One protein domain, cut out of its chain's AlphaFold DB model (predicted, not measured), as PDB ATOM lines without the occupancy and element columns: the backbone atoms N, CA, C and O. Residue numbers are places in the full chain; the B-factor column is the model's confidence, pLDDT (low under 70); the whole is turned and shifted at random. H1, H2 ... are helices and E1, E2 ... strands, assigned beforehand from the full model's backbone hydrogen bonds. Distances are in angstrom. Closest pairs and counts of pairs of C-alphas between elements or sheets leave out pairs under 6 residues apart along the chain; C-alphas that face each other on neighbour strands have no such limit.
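What this domain is: This is residues 11 to 111 of the 111 residues of the protein "PaREP2b" of Pyrobaculum arsenaticum (strain DSM 13514 / JCM 11321 / PZ6) (UniProt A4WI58). A strongly twisted sheet of five strands curls round H1, with H2 and H3, a helical hairpin, packed farther along the same face; the other face is bare. The sheet and its three helices make two layers; the printed part has 101 residues, with three named helices and five named strands in the order E1 E2 E3 E4 H1 E5 H2 H3. The antiparallel sheet runs E1 E2 E3 E4 E5, and the class is mixed, helices and strands. The whole is compact, with a radius of gyration of the C-alphas of 13.1 A and spans of 42 by 26 by 22 A.

How they stand to each other: E1, residues 11 to 20, E2, residues 23 to 32, E3, residues 35 to 46, and E4, residues 50 to 57, form a meander, each strand the antiparallel neighbour of the one before. Within hydrogen-bond range are N 16 and O 27 at 2.8 A, N 28 and O 39 at 2.8 A, and N 44 and O 52 at 2.9 A. H1, residues 59 to 69, is on the sheet; the C-alphas of Leu 39 and Lys 61, the closest of E3 and H1, are 7.3 A apart. E5, residues 79 to 84, is antiparallel to E4, with N 55 and O 81 at 3.0 A. H2, residues 85 to 92, is over E3 at a height over the sheet of 8.1 A. It touches H1, about perpendicular at 77 degrees, closest at C-alphas Thr 69 and Ala 90, 5.1 A. H3, residues 98 to 110, touches H2 at a shallow tilt of 26 degrees, opposite ways, closest at C-alphas Ala 92 and Gly 98, 3.6 A. H3 is over E2 and E3. In H1, H2 and H3 every O i to N i+4 pair is within hydrogen-bond range.

Where its parts are: E1 begins at C-alpha 11 (-100.460, 34.152, -120.037) and is 26.2 A long; E2 is 27.7 A and E3 34.0 A. H3, 18.5 A, ends at C-alpha 110 (-96.299, 23.052, -153.811).

The domain as a whole: The farthest C-alphas, Gly 34 and Glu 111, are 43.4 A apart. The printed part has no cut and no long link. Residue 111 alone is under pLDDT 70.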
ATOM      1  N   VAL A  11    -100.638  32.912-119.279       81.44
ATOM      2  CA  VAL A  11    -100.460  34.152-120.037       81.44
ATOM      3  C   VAL A  11     -99.352  33.938-121.053       81.44
ATOM      4  O   VAL A  11     -98.215  33.655-120.681       81.44
ATOM      5  N   ILE A  12     -99.673  34.079-122.338       85.62
ATOM      6  CA  ILE A  12     -98.678  34.043-123.414       85.62
ATOM      7  C   ILE A  12     -97.806  35.292-123.278       85.62
ATOM      8  O   ILE A  12     -98.316  36.410-123.327       85.62
ATOM      9  N   LYS A  13     -96.502  35.098-123.082       87.75
ATOM     10  CA  LYS A  13     -95.523  36.186-122.976       87.75
ATOM     11  C   LYS A  13     -94.949  36.525-124.343       87.75
ATOM     12  O   LYS A  13     -94.875  37.698-124.685       87.75
ATOM     13  N   ASP A  14     -94.564  35.506-125.112       86.56
ATOM     14  CA  ASP A  14     -93.923  35.694-126.413       86.56
ATOM     15  C   ASP A  14     -94.108  34.474-127.330       86.56
ATOM     16  O   ASP A  14     -94.288  33.343-126.866       86.56
ATOM     17  N   VAL A  15     -94.067  34.699-128.646       86.06
ATOM     18  CA  VAL A  15     -94.121  33.640-129.660       86.06
ATOM     19  C   VAL A  15     -93.016  33.868-130.683       86.06
ATOM     20  O   VAL A  15     -93.046  34.826-131.452       86.06
ATOM     21  N   LYS A  16     -92.071  32.931-130.741       88.44
ATOM     22  CA  LYS A  16     -90.909  32.965-131.633       88.44
ATOM     23  C   LYS A  16     -91.012  31.885-132.695       88.44
ATOM     24  O   LYS A  16     -91.378  30.743-132.416       88.44
ATOM     25  N   VAL A  17     -90.595  32.231-133.907       87.38
ATOM     26  CA  VAL A  17     -90.341  31.265-134.980       87.38
ATOM     27  C   VAL A  17     -88.842  31.043-135.082       87.38
ATOM     28  O   VAL A  17     -88.076  31.983-135.283       87.38
ATOM     29  N   LYS A  18     -88.429  29.789-134.966       89.44
ATOM     30  CA  LYS A  18     -87.095  29.310-135.320       89.44
ATOM     31  C   LYS A  18     -87.203  28.437-136.561       89.44
ATOM     32  O   LYS A  18     -88.250  27.859-136.819       89.44
ATOM     33  N   TRP A  19     -86.126  28.323-137.316       86.69
ATOM     34  CA  TRP A  19     -86.074  27.470-138.499       86.69
ATOM     35  C   TRP A  19     -85.069  26.359-138.246       86.69
ATOM     36  O   TRP A  19     -83.916  26.643-137.936       86.69
ATOM     37  N   GLU A  20     -85.505  25.109-138.357       83.81
ATOM     38  CA  GLU A  20     -84.633  23.940-138.234       83.81
ATOM     39  C   GLU A  20     -84.757  23.084-139.489       83.81
ATOM     40  O   GLU A  20     -85.831  22.565-139.782       83.81
ATOM     41  N   GLY A  21     -83.673  22.965-140.262       77.88
ATOM     42  CA  GLY A  21     -83.646  22.139-141.475       77.88
ATOM     43  C   GLY A  21     -84.736  22.497-142.494       77.88
ATOM     44  O   GLY A  21     -85.368  21.605-143.050       77.88
ATOM     45  N   GLY A  22     -85.025  23.792-142.669       82.75
ATOM     46  CA  GLY A  22     -86.089  24.274-143.561       82.75
ATOM     47  C   GLY A  22     -87.510  24.125-143.008       82.75
ATOM     48  O   GLY A  22     -88.467  24.462-143.695       82.75
ATOM     49  N   ARG A  23     -87.673  23.652-141.767       87.00
ATOM     50  CA  ARG A  23     -88.971  23.496-141.104       87.00
ATOM     51  C   ARG A  23     -89.172  24.569-140.032       87.00
ATOM     52  O   ARG A  23     -88.269  24.783-139.215       87.00
ATOM     53  N   PRO A  24     -90.339  25.228-139.971       90.25
ATOM     54  CA  PRO A  24     -90.596  26.223-138.952       90.25
ATOM     55  C   PRO A  24     -90.882  25.536-137.614       90.25
ATOM     56  O   PRO A  24     -91.822  24.756-137.453       90.25
ATOM     57  N   ARG A  25     -90.056  25.861-136.629       91.00
ATOM     58  CA  ARG A  25     -90.192  25.513-135.221       91.00
ATOM     59  C   ARG A  25     -90.790  26.689-134.468       91.00
ATOM     60  O   ARG A  25     -90.162  27.733-134.327       91.00
ATOM     61  N   ILE A  26     -91.984  26.507-133.932       89.31
ATOM     62  CA  ILE A  26     -92.627  27.511-133.088       89.31
ATOM     63  C   ILE A  26     -92.195  27.282-131.651       89.31
ATOM     64  O   ILE A  26     -92.199  26.148-131.171       89.31
ATOM     65  N   VAL A  27     -91.818  28.359-130.977       89.62
ATOM     66  CA  VAL A  27     -91.524  28.395-129.548       89.62
ATOM     67  C   VAL A  27     -92.458  29.421-128.933       89.62
ATOM     68  O   VAL A  27     -92.401  30.595-129.275       89.62
ATOM     69  N   VAL A  28     -93.337  28.976-128.051       88.88
ATOM     70  CA  VAL A  28     -94.240  29.843-127.301       88.88
ATOM     71  C   VAL A  28     -93.745  29.872-125.869       88.88
ATOM     72  O   VAL A  28     -93.614  28.825-125.229       88.88
ATOM     73  N   GLU A  29     -93.503  31.071-125.371       90.56
ATOM     74  CA  GLU A  29     -93.167  31.349-123.985       90.56
ATOM     75  C   GLU A  29     -94.433  31.825-123.277       90.56
ATOM     76  O   GLU A  29     -95.131  32.729-123.745       90.56
ATOM     77  N   TYR A  30     -94.771  31.185-122.165       88.75
ATOM     78  CA  TYR A  30     -95.970  31.483-121.397       88.75
ATOM     79  C   TYR A  30     -95.689  31.348-119.907       88.75
ATOM     80  O   TYR A  30     -94.819  30.596-119.487       88.75
ATOM     81  N   GLU A  31     -96.438  32.070-119.093       85.69
ATOM     82  CA  GLU A  31     -96.368  31.968-117.641       85.69
ATOM     83  C   GLU A  31     -97.635  31.289-117.145       85.69
ATOM     84  O   GLU A  31     -98.735  31.735-117.470       85.69
ATOM     85  N   ALA A  32     -97.487  30.203-116.395       82.75
ATOM     86  CA  ALA A  32     -98.600  29.481-115.794       82.75
ATOM     87  C   ALA A  32     -98.309  29.275-114.310       82.75
ATOM     88  O   ALA A  32     -97.226  28.819-113.949       82.75
ATOM     89  N   ASN A  33     -99.270  29.616-113.448       80.31
ATOM     90  CA  ASN A  33     -99.112  29.560-111.988       80.31
ATOM     91  C   ASN A  33     -97.877  30.329-111.460       80.31
ATOM     92  O   ASN A  33     -97.277  29.925-110.471       80.31
ATOM     93  N   GLY A  34     -97.482  31.423-112.125       80.06
ATOM     94  CA  GLY A  34     -96.303  32.216-111.753       80.06
ATOM     95  C   GLY A  34     -94.959  31.627-112.198       80.06
ATOM     96  O   GLY A  34     -93.924  32.235-111.946       80.06
ATOM     97  N   GLU A  35     -94.955  30.484-112.890       82.50
ATOM     98  CA  GLU A  35     -93.748  29.884-113.457       82.50
ATOM     99  C   GLU A  35     -93.658  30.150-114.963       82.50
ATOM    100  O   GLU A  35     -94.594  29.872-115.720       82.50
ATOM    101  N   ALA A  36     -92.501  30.645-115.410       86.12
ATOM    102  CA  ALA A  36     -92.201  30.802-116.827       86.12
ATOM    103  C   ALA A  36     -91.939  29.431-117.464       86.12
ATOM    104  O   ALA A  36     -91.019  28.702-117.090       86.12
ATOM    105  N   LYS A  37     -92.755  29.086-118.453       88.62
ATOM    106  CA  LYS A  37     -92.691  27.837-119.202       88.62
ATOM    107  C   LYS A  37     -92.603  28.119-120.690       88.62
ATOM    108  O   LYS A  37     -92.948  29.186-121.191       88.62
ATOM    109  N   SER A  38     -92.127  27.122-121.418       87.94
ATOM    110  CA  SER A  38     -92.072  27.181-122.868       87.94
ATOM    111  C   SER A  38     -92.606  25.892-123.470       87.94
ATOM    112  O   SER A  38     -92.449  24.788-122.935       87.94
ATOM    113  N   LEU A  39     -93.283  26.031-124.601       88.50
ATOM    114  CA  LEU A  39     -93.676  24.920-125.451       88.50
ATOM    115  C   LEU A  39     -93.061  25.153-126.823       88.50
ATOM    116  O   LEU A  39     -93.030  26.271-127.327       88.50
ATOM    117  N   SER A  40     -92.539  24.087-127.419       88.50
ATOM    118  CA  SER A  40     -92.044  24.149-128.784       88.50
ATOM    119  C   SER A  40     -92.530  22.963-129.590       88.50
ATOM    120  O   SER A  40     -92.697  21.865-129.052       88.50
ATOM    121  N   PHE A  41     -92.791  23.208-130.865       89.44
ATOM    122  CA  PHE A  41     -93.225  22.204-131.824       89.44
ATOM    123  C   PHE A  41     -92.726  22.581-133.214       89.44
ATOM    124  O   PHE A  41     -92.551  23.758-133.530       89.44
ATOM    125  N   ILE A  42     -92.460  21.565-134.027       90.81
ATOM    126  CA  ILE A  42     -91.904  21.714-135.370       90.81
ATOM    127  C   ILE A  42     -92.990  21.332-136.365       90.81
ATOM    128  O   ILE A  42     -93.610  20.274-136.231       90.81
ATOM    129  N   TRP A  43     -93.220  22.198-137.344       90.56
ATOM    130  CA  TRP A  43     -94.091  21.901-138.468       90.56
ATOM    131  C   TRP A  43     -93.375  21.023-139.482       90.56
ATOM    132  O   TRP A  43     -92.193  21.198-139.767       90.56
ATOM    133  N   GLY A  44     -94.100  20.075-140.048       89.06
ATOM    134  CA  GLY A  44     -93.615  19.246-141.134       89.06
ATOM    135  C   GLY A  44     -94.733  18.909-142.101       89.06
ATOM    136  O   GLY A  44     -95.908  19.185-141.850       89.06
ATOM    137  N   VAL A  45     -94.343  18.291-143.206       87.31
ATOM    138  CA  VAL A  45     -95.263  17.707-144.176       87.31
ATOM    139  C   VAL A  45     -95.319  16.211-143.895       87.31
ATOM    140  O   VAL A  45     -94.296  15.529-143.900       87.31
ATOM    141  N   ALA A  46     -96.503  15.707-143.561       84.31
ATOM    142  CA  ALA A  46     -96.758  14.277-143.480       84.31
ATOM    143  C   ALA A  46     -97.006  13.696-144.870       84.31
ATOM    144  O   ALA A  46     -97.425  14.402-145.790       84.31
ATOM    145  N   THR A  47     -96.813  12.381-144.983       76.69
ATOM    146  CA  THR A  47     -97.093  11.592-146.183       76.69
ATOM    147  C   THR A  47     -98.456  11.963-146.775       76.69
ATOM    148  O   THR A  47     -99.487  11.841-146.108       76.69
ATOM    149  N   GLY A  48     -98.445  12.450-148.022       75.75
ATOM    150  CA  GLY A  48     -99.628  12.966-148.719       75.75
ATOM    151  C   GLY A  48     -99.824  14.486-148.646       75.75
ATOM    152  O   GLY A  48    -100.969  14.931-148.686       75.75
ATOM    153  N   GLY A  49     -98.751  15.274-148.489       80.81
ATOM    154  CA  GLY A  49     -98.787  16.742-148.610       80.81
ATOM    155  C   GLY A  49     -99.476  17.467-147.449       80.81
ATOM    156  O   GLY A  49     -99.895  18.615-147.572       80.81
ATOM    157  N   LYS A  50     -99.664  16.804-146.300       85.81
ATOM    158  CA  LYS A  50    -100.419  17.385-145.178       85.81
ATOM    159  C   LYS A  50     -99.496  18.085-144.195       85.81
ATOM    160  O   LYS A  50     -98.711  17.436-143.511       85.81
ATOM    161  N   VAL A  51     -99.676  19.393-144.034       89.06
ATOM    162  CA  VAL A  51     -98.974  20.171-143.006       89.06
ATOM    163  C   VAL A  51     -99.479  19.803-141.608       89.06
ATOM    164  O   VAL A  51    -100.639  20.059-141.256       89.06
ATOM    165  N   ILE A  52     -98.588  19.214-140.810       90.56
ATOM    166  CA  ILE A  52     -98.846  18.731-139.454       90.56
ATOM    167  C   ILE A  52     -97.702  19.106-138.503       90.56
ATOM    168  O   ILE A  52     -96.533  19.110-138.882       90.56
ATOM    169  N   ALA A  53     -98.023  19.375-137.242       89.81
ATOM    170  CA  ALA A  53     -97.051  19.419-136.154       89.81
ATOM    171  C   ALA A  53     -97.502  18.506-135.013       89.81
ATOM    172  O   ALA A  53     -98.654  18.552-134.581       89.81
ATOM    173  N   GLY A  54     -96.588  17.674-134.517       87.81
ATOM    174  CA  GLY A  54     -96.814  16.867-133.324       87.81
ATOM    175  C   GLY A  54     -96.427  17.650-132.075       87.81
ATOM    176  O   GLY A  54     -95.289  18.103-131.958       87.81
ATOM    177  N   VAL A  55     -97.350  17.791-131.125       87.75
ATOM    178  CA  VAL A  55     -97.073  18.437-129.837       87.75
ATOM    179  C   VAL A  55     -97.548  17.563-128.683       87.75
ATOM    180  O   VAL A  55     -98.654  17.025-128.690       87.75
ATOM    181  N   LYS A  56     -96.698  17.412-127.664       86.75
ATOM    182  CA  LYS A  56     -97.059  16.721-126.423       86.75
ATOM    183  C   LYS A  56     -97.810  17.691-125.512       86.75
ATOM    184  O   LYS A  56     -97.207  18.598-124.931       86.75
ATOM    185  N   LEU A  57     -99.117  17.490-125.401       84.75
ATOM    186  CA  LEU A  57    -100.019  18.280-124.577       84.75
ATOM    187  C   LEU A  57    -100.136  17.708-123.163       84.75
ATOM    188  O   LEU A  57    -100.377  16.517-122.954       84.75
ATOM    189  N   SER A  58    -100.017  18.612-122.201       84.88
ATOM    190  CA  SER A  58    -100.582  18.490-120.855       84.88
ATOM    191  C   SER A  58    -101.804  19.409-120.781       84.88
ATOM    192  O   SER A  58    -101.875  20.329-121.590       84.88
ATOM    193  N   TYR A  59    -102.698  19.246-119.796       82.75
ATOM    194  CA  TYR A  59    -103.864  20.133-119.599       82.75
ATOM    195  C   TYR A  59    -103.517  21.631-119.711       82.75
ATOM    196  O   TYR A  59    -104.181  22.368-120.434       82.75
ATOM    197  N   GLU A  60    -102.407  22.047-119.093       84.00
ATOM    198  CA  GLU A  60    -101.850  23.405-119.189       84.00
ATOM    199  C   GLU A  60    -101.512  23.811-120.635       84.00
ATOM    200  O   GLU A  60    -102.018  24.805-121.148       84.00
ATOM    201  N   LYS A  61    -100.690  23.016-121.332       84.88
ATOM    202  CA  LYS A  61    -100.267  23.291-122.717       84.88
ATOM    203  C   LYS A  61    -101.439  23.268-123.696       84.88
ATOM    204  O   LYS A  61    -101.441  24.022-124.662       84.88
ATOM    205  N   ALA A  62    -102.412  22.396-123.446       85.50
ATOM    206  CA  ALA A  62    -103.661  22.305-124.185       85.50
ATOM    207  C   ALA A  62    -104.456  23.613-124.086       85.50
ATOM    208  O   ALA A  62    -104.869  24.143-125.113       85.50
ATOM    209  N   ALA A  63    -104.595  24.167-122.879       84.44
ATOM    210  CA  ALA A  63    -105.252  25.455-122.668       84.44
ATOM    211  C   ALA A  63    -104.496  26.610-123.352       84.44
ATOM    212  O   ALA A  63    -105.114  27.425-124.033       84.44
ATOM    213  N   VAL A  64    -103.161  26.640-123.257       85.19
ATOM    214  CA  VAL A  64    -102.329  27.653-123.936       85.19
ATOM    215  C   VAL A  64    -102.498  27.591-125.453       85.19
ATOM    216  O   VAL A  64    -102.685  28.616-126.105       85.19
ATOM    217  N   LEU A  65    -102.446  26.393-126.035       86.25
ATOM    218  CA  LEU A  65    -102.611  26.224-127.476       86.25
ATOM    219  C   LEU A  65    -104.036  26.513-127.937       86.25
ATOM    220  O   LEU A  65    -104.198  27.095-129.005       86.25
ATOM    221  N   ALA A  66    -105.052  26.168-127.146       86.12
ATOM    222  CA  ALA A  66    -106.430  26.565-127.421       86.12
ATOM    223  C   ALA A  66    -106.557  28.095-127.464       86.12
ATOM    224  O   ALA A  66    -107.091  28.630-128.432       86.12
ATOM    225  N   ALA A  67    -105.972  28.807-126.494       85.19
ATOM    226  CA  ALA A  67    -105.974  30.269-126.461       85.19
ATOM    227  C   ALA A  67    -105.216  30.899-127.645       85.19
ATOM    228  O   ALA A  67    -105.680  31.871-128.232       85.19
ATOM    229  N   LEU A  68    -104.072  30.326-128.036       84.56
ATOM    230  CA  LEU A  68    -103.271  30.812-129.166       84.56
ATOM    231  C   LEU A  68    -103.916  30.574-130.526       84.56
ATOM    232  O   LEU A  68    -103.787  31.389-131.436       84.56
ATOM    233  N   THR A  69    -104.522  29.405-130.693       85.12
ATOM    234  CA  THR A  69    -105.031  28.957-131.993       85.12
ATOM    235  C   THR A  69    -106.519  29.240-132.168       85.12
ATOM    236  O   THR A  69    -107.021  29.155-133.287       85.12
ATOM    237  N   GLY A  70    -107.221  29.566-131.079       84.19
ATOM    238  CA  GLY A  70    -108.678  29.656-131.027       84.19
ATOM    239  C   GLY A  70    -109.386  28.296-131.096       84.19
ATOM    240  O   GLY A  70    -110.600  28.261-131.272       84.19
ATOM    241  N   ASP A  71    -108.660  27.175-131.001       84.19
ATOM    242  CA  ASP A  71    -109.226  25.827-131.117       84.19
ATOM    243  C   ASP A  71    -109.518  25.237-129.728       84.19
ATOM    244  O   ASP A  71    -108.675  24.577-129.119       84.19
ATOM    245  N   ASP A  72    -110.739  25.446-129.228       80.94
ATOM    246  CA  ASP A  72    -111.154  24.958-127.900       80.94
ATOM    247  C   ASP A  72    -111.152  23.417-127.804       80.94
ATOM    248  O   ASP A  72    -111.033  22.848-126.725       80.94
ATOM    249  N   ARG A  73    -111.137  22.705-128.942       81.31
ATOM    250  CA  ARG A  73    -110.972  21.236-128.989       81.31
ATOM    251  C   ARG A  73    -109.603  20.759-128.498       81.31
ATOM    252  O   ARG A  73    -109.418  19.562-128.267       81.31
ATOM    253  N   LEU A  74    -108.628  21.659-128.385       79.25
ATOM    254  CA  LEU A  74    -107.346  21.363-127.753       79.25
ATOM    255  C   LEU A  74    -107.453  21.391-126.227       79.25
ATOM    256  O   LEU A  74    -106.651  20.728-125.573       79.25
ATOM    257  N   LYS A  75    -108.439  22.095-125.656       73.88
ATOM    258  CA  LYS A  75    -108.657  22.201-124.210       73.88
ATOM    259  C   LYS A  75    -109.027  20.830-123.631       73.88
ATOM    260  O   LYS A  75    -109.747  20.049-124.243       73.88
ATOM    261  N   GLY A  76    -108.461  20.486-122.473       70.50
ATOM    262  CA  GLY A  76    -108.691  19.183-121.830       70.50
ATOM    263  C   GLY A  76    -107.963  17.990-122.471       70.50
ATOM    264  O   GLY A  76    -108.009  16.886-121.928       70.50
ATOM    265  N   ARG A  77    -107.249  18.178-123.590       76.75
ATOM    266  CA  ARG A  77    -106.527  17.092-124.264       76.75
ATOM    267  C   ARG A  77    -105.190  16.803-123.578       76.75
ATOM    268  O   ARG A  77    -104.360  17.693-123.390       76.75
ATOM    269  N   LYS A  78    -104.947  15.531-123.261       78.50
ATOM    270  CA  LYS A  78    -103.688  15.030-122.696       78.50
ATOM    271  C   LYS A  78    -103.070  14.011-123.653       78.50
ATOM    272  O   LYS A  78    -103.769  13.131-124.143       78.50
ATOM    273  N   GLY A  79    -101.767  14.119-123.908       83.00
ATOM    274  CA  GLY A  79    -101.037  13.216-124.805       83.00
ATOM    275  C   GLY A  79    -100.523  13.899-126.070       83.00
ATOM    276  O   GLY A  79    -100.353  15.116-126.106       83.00
ATOM    277  N   VAL A  80    -100.209  13.117-127.102       81.94
ATOM    278  CA  VAL A  80     -99.721  13.660-128.378       81.94
ATOM    279  C   VAL A  80    -100.909  14.149-129.197       81.94
ATOM    280  O   VAL A  80    -101.806  13.374-129.517       81.94
ATOM    281  N   ALA A  81    -100.910  15.434-129.539       85.44
ATOM    282  CA  ALA A  81    -101.892  16.022-130.434       85.44
ATOM    283  C   ALA A  81    -101.243  16.458-131.744       85.44
ATOM    284  O   ALA A  81    -100.107  16.936-131.777       85.44
ATOM    285  N   ALA A  82    -102.010  16.304-132.819       87.81
ATOM    286  CA  ALA A  82    -101.680  16.818-134.131       87.81
ATOM    287  C   ALA A  82    -102.258  18.227-134.298       87.81
ATOM    288  O   ALA A  82    -103.472  18.429-134.197       87.81
ATOM    289  N   LEU A  83    -101.393  19.190-134.590       89.00
ATOM    290  CA  LEU A  83    -101.781  20.499-135.092       89.00
ATOM    291  C   LEU A  83    -101.770  20.454-136.618       89.00
ATOM    292  O   LEU A  83    -100.797  20.028-137.223       89.00
ATOM    293  N   TYR A  84    -102.853  20.910-137.234       89.06
ATOM    294  CA  TYR A  84    -103.000  21.042-138.686       89.06
ATOM    295  C   TYR A  84    -102.781  22.476-139.176       89.06
ATOM    296  O   TYR A  84    -102.778  23.409-138.370       89.06
ATOM    297  N   ALA A  85    -102.730  22.649-140.501       87.94
ATOM    298  CA  ALA A  85    -102.626  23.932-141.203       87.94
ATOM    299  C   ALA A  85    -103.511  25.055-140.625       87.94
ATOM    300  O   ALA A  85    -103.042  26.174-140.459       87.94
ATOM    301  N   LYS A  86    -104.760  24.770-140.224       88.50
ATOM    302  CA  LYS A  86    -105.640  25.772-139.584       88.50
ATOM    303  C   LYS A  86    -105.008  26.448-138.356       88.50
ATOM    304  O   LYS A  86    -105.164  27.650-138.170       88.50
ATOM    305  N   HIS A  87    -104.259  25.697-137.547       88.75
ATOM    306  CA  HIS A  87    -103.577  26.233-136.371       88.75
ATOM    307  C   HIS A  87    -102.319  27.009-136.772       88.75
ATOM    308  O   HIS A  87    -102.000  28.005-136.133       88.75
ATOM    309  N   LEU A  88    -101.636  26.600-137.850       88.06
ATOM    310  CA  LEU A  88    -100.538  27.373-138.436       88.06
ATOM    311  C   LEU A  88    -101.034  28.754-138.865       88.06
ATOM    312  O   LEU A  88    -100.423  29.755-138.505       88.06
ATOM    313  N   PHE A  89    -102.171  28.825-139.561       87.25
ATOM    314  CA  PHE A  89    -102.774  30.096-139.965       87.25
ATOM    315  C   PHE A  89    -103.172  30.970-138.774       87.25
ATOM    316  O   PHE A  89    -103.008  32.185-138.836       87.25
ATOM    317  N   ALA A  90    -103.663  30.378-137.682       87.81
ATOM    318  CA  ALA A  90    -103.951  31.125-136.459       87.81
ATOM    319  C   ALA A  90    -102.673  31.738-135.857       87.81
ATOM    320  O   ALA A  90    -102.645  32.931-135.565       87.81
ATOM    321  N   LEU A  91    -101.587  30.963-135.773       85.88
ATOM    322  CA  LEU A  91    -100.284  31.459-135.314       85.88
ATOM    323  C   LEU A  91     -99.702  32.510-136.263       85.88
ATOM    324  O   LEU A  91     -99.073  33.462-135.815       85.88
ATOM    325  N   ALA A  92     -99.941  32.379-137.566       85.75
ATOM    326  CA  ALA A  92     -99.478  33.341-138.552       85.75
ATOM    327  C   ALA A  92    -100.156  34.719-138.420       85.75
ATOM    328  O   ALA A  92     -99.614  35.719-138.886       85.75
ATOM    329  N   LYS A  93    -101.313  34.805-137.754       83.19
ATOM    330  CA  LYS A  93    -101.947  36.090-137.420       83.19
ATOM    331  C   LYS A  93    -101.239  36.818-136.273       83.19
ATOM    332  O   LYS A  93    -101.476  38.008-136.078       83.19
ATOM    333  N   ILE A  94    -100.372  36.134-135.526       81.44
ATOM    334  CA  ILE A  94     -99.587  36.739-134.450       81.44
ATOM    335  C   ILE A  94     -98.477  37.591-135.078       81.44
ATOM    336  O   ILE A  94     -97.722  37.152-135.953       81.44
ATOM    337  N   LYS A  95     -98.402  38.849-134.638       71.56
ATOM    338  CA  LYS A  95     -97.440  39.840-135.129       71.56
ATOM    339  C   LYS A  95     -96.008  39.287-135.039       71.56
ATOM    340  O   LYS A  95     -95.594  38.826-133.985       71.56
ATOM    341  N   GLY A  96     -95.260  39.340-136.145       70.38
ATOM    342  CA  GLY A  96     -93.859  38.889-136.218       70.38
ATOM    343  C   GLY A  96     -93.644  37.417-136.604       70.38
ATOM    344  O   GLY A  96     -92.526  37.039-136.936       70.38
ATOM    345  N   VAL A  97     -94.702  36.599-136.634       75.50
ATOM    346  CA  VAL A  97     -94.636  35.149-136.926       75.50
ATOM    347  C   VAL A  97     -95.163  34.835-138.342       75.50
ATOM    348  O   VAL A  97     -94.722  33.885-138.992       75.50
ATOM    349  N   GLY A  98     -96.075  35.669-138.851       78.69
ATOM    350  CA  GLY A  98     -96.909  35.389-140.023       78.69
ATOM    351  C   GLY A  98     -96.214  35.128-141.348       78.69
ATOM    352  O   GLY A  98     -96.452  34.092-141.965       78.69
ATOM    353  N   TRP A  99     -95.370  36.048-141.809       83.44
ATOM    354  CA  TRP A  99     -94.874  35.999-143.189       83.44
ATOM    355  C   TRP A  99     -94.024  34.753-143.479       83.44
ATOM    356  O   TRP A  99     -94.217  34.087-144.493       83.44
ATOM    357  N   GLY A 100     -93.127  34.394-142.553       85.69
ATOM    358  CA  GLY A 100     -92.280  33.210-142.691       85.69
ATOM    359  C   GLY A 100     -93.076  31.904-142.676       85.69
ATOM    360  O   GLY A 100     -92.846  31.030-143.507       85.69
ATOM    361  N   LEU A 101     -94.060  31.796-141.779       86.25
ATOM    362  CA  LEU A 101     -94.939  30.629-141.696       86.25
ATOM    363  C   LEU A 101     -95.784  30.432-142.956       86.25
ATOM    364  O   LEU A 101     -95.913  29.307-143.430       86.25
ATOM    365  N   LEU A 102     -96.363  31.514-143.486       87.75
ATOM    366  CA  LEU A 102     -97.202  31.462-144.683       87.75
ATOM    367  C   LEU A 102     -96.391  31.079-145.919       87.75
ATOM    368  O   LEU A 102     -96.836  30.230-146.688       87.75
ATOM    369  N   ARG A 103     -95.191  31.652-146.073       86.62
ATOM    370  CA  ARG A 103     -94.281  31.302-147.167       86.62
ATOM    371  C   ARG A 103     -93.908  29.820-147.127       86.62
ATOM    372  O   ARG A 103     -94.077  29.125-148.124       86.62
ATOM    373  N   TRP A 104     -93.500  29.319-145.963       89.69
ATOM    374  CA  TRP A 104     -93.193  27.897-145.826       89.69
ATOM    375  C   TRP A 104     -94.411  27.017-146.100       89.69
ATOM    376  O   TRP A 104     -94.279  26.001-146.767       89.69
ATOM    377  N   TYR A 105     -95.600  27.406-145.631       87.62
ATOM    378  CA  TYR A 105     -96.827  26.665-145.924       87.62
ATOM    379  C   TYR A 105     -97.080  26.566-147.434       87.62
ATOM    380  O   TYR A 105     -97.425  25.492-147.915       87.62
ATOM    381  N   THR A 106     -96.882  27.650-148.190       86.75
ATOM    382  CA  THR A 106     -97.024  27.612-149.653       86.75
ATOM    383  C   THR A 106     -95.975  26.731-150.326       86.75
ATOM    384  O   THR A 106     -96.328  25.988-151.232       86.75
ATOM    385  N   GLU A 107     -94.722  26.757-149.862       87.12
ATOM    386  CA  GLU A 107     -93.651  25.889-150.376       87.12
ATOM    387  C   GLU A 107     -93.944  24.413-150.068       87.12
ATOM    388  O   GLU A 107     -93.880  23.568-150.950       87.12
ATOM    389  N   ALA A 108     -94.378  24.120-148.843       84.31
ATOM    390  CA  ALA A 108     -94.751  22.788-148.374       84.31
ATOM    391  C   ALA A 108     -95.988  22.192-149.072       84.31
ATOM    392  O   ALA A 108     -96.176  20.982-149.034       84.31
ATOM    393  N   MET A 109     -96.856  23.034-149.640       80.19
ATOM    394  CA  MET A 109     -98.045  22.617-150.395       80.19
ATOM    395  C   MET A 109     -97.791  22.519-151.906       80.19
ATOM    396  O   MET A 109     -98.647  22.000-152.620       80.19
ATOM    397  N   ALA A 110     -96.679  23.074-152.399       76.88
ATOM    398  CA  ALA A 110     -96.299  23.052-153.811       76.88
ATOM    399  C   ALA A 110     -95.444  21.826-154.192       76.88
ATOM    400  O   ALA A 110     -95.232  21.594-155.381       76.88
ATOM    401  N   GLU A 111     -94.958  21.083-153.193       57.59
ATOM    402  CA  GLU A 111     -94.209  19.821-153.310       57.59
ATOM    403  C   GLU A 111     -95.146  18.602-153.283       57.59
ATOM    404  O   GLU A 111     -94.934  17.685-154.110       57.59
TER     405      GLU A 111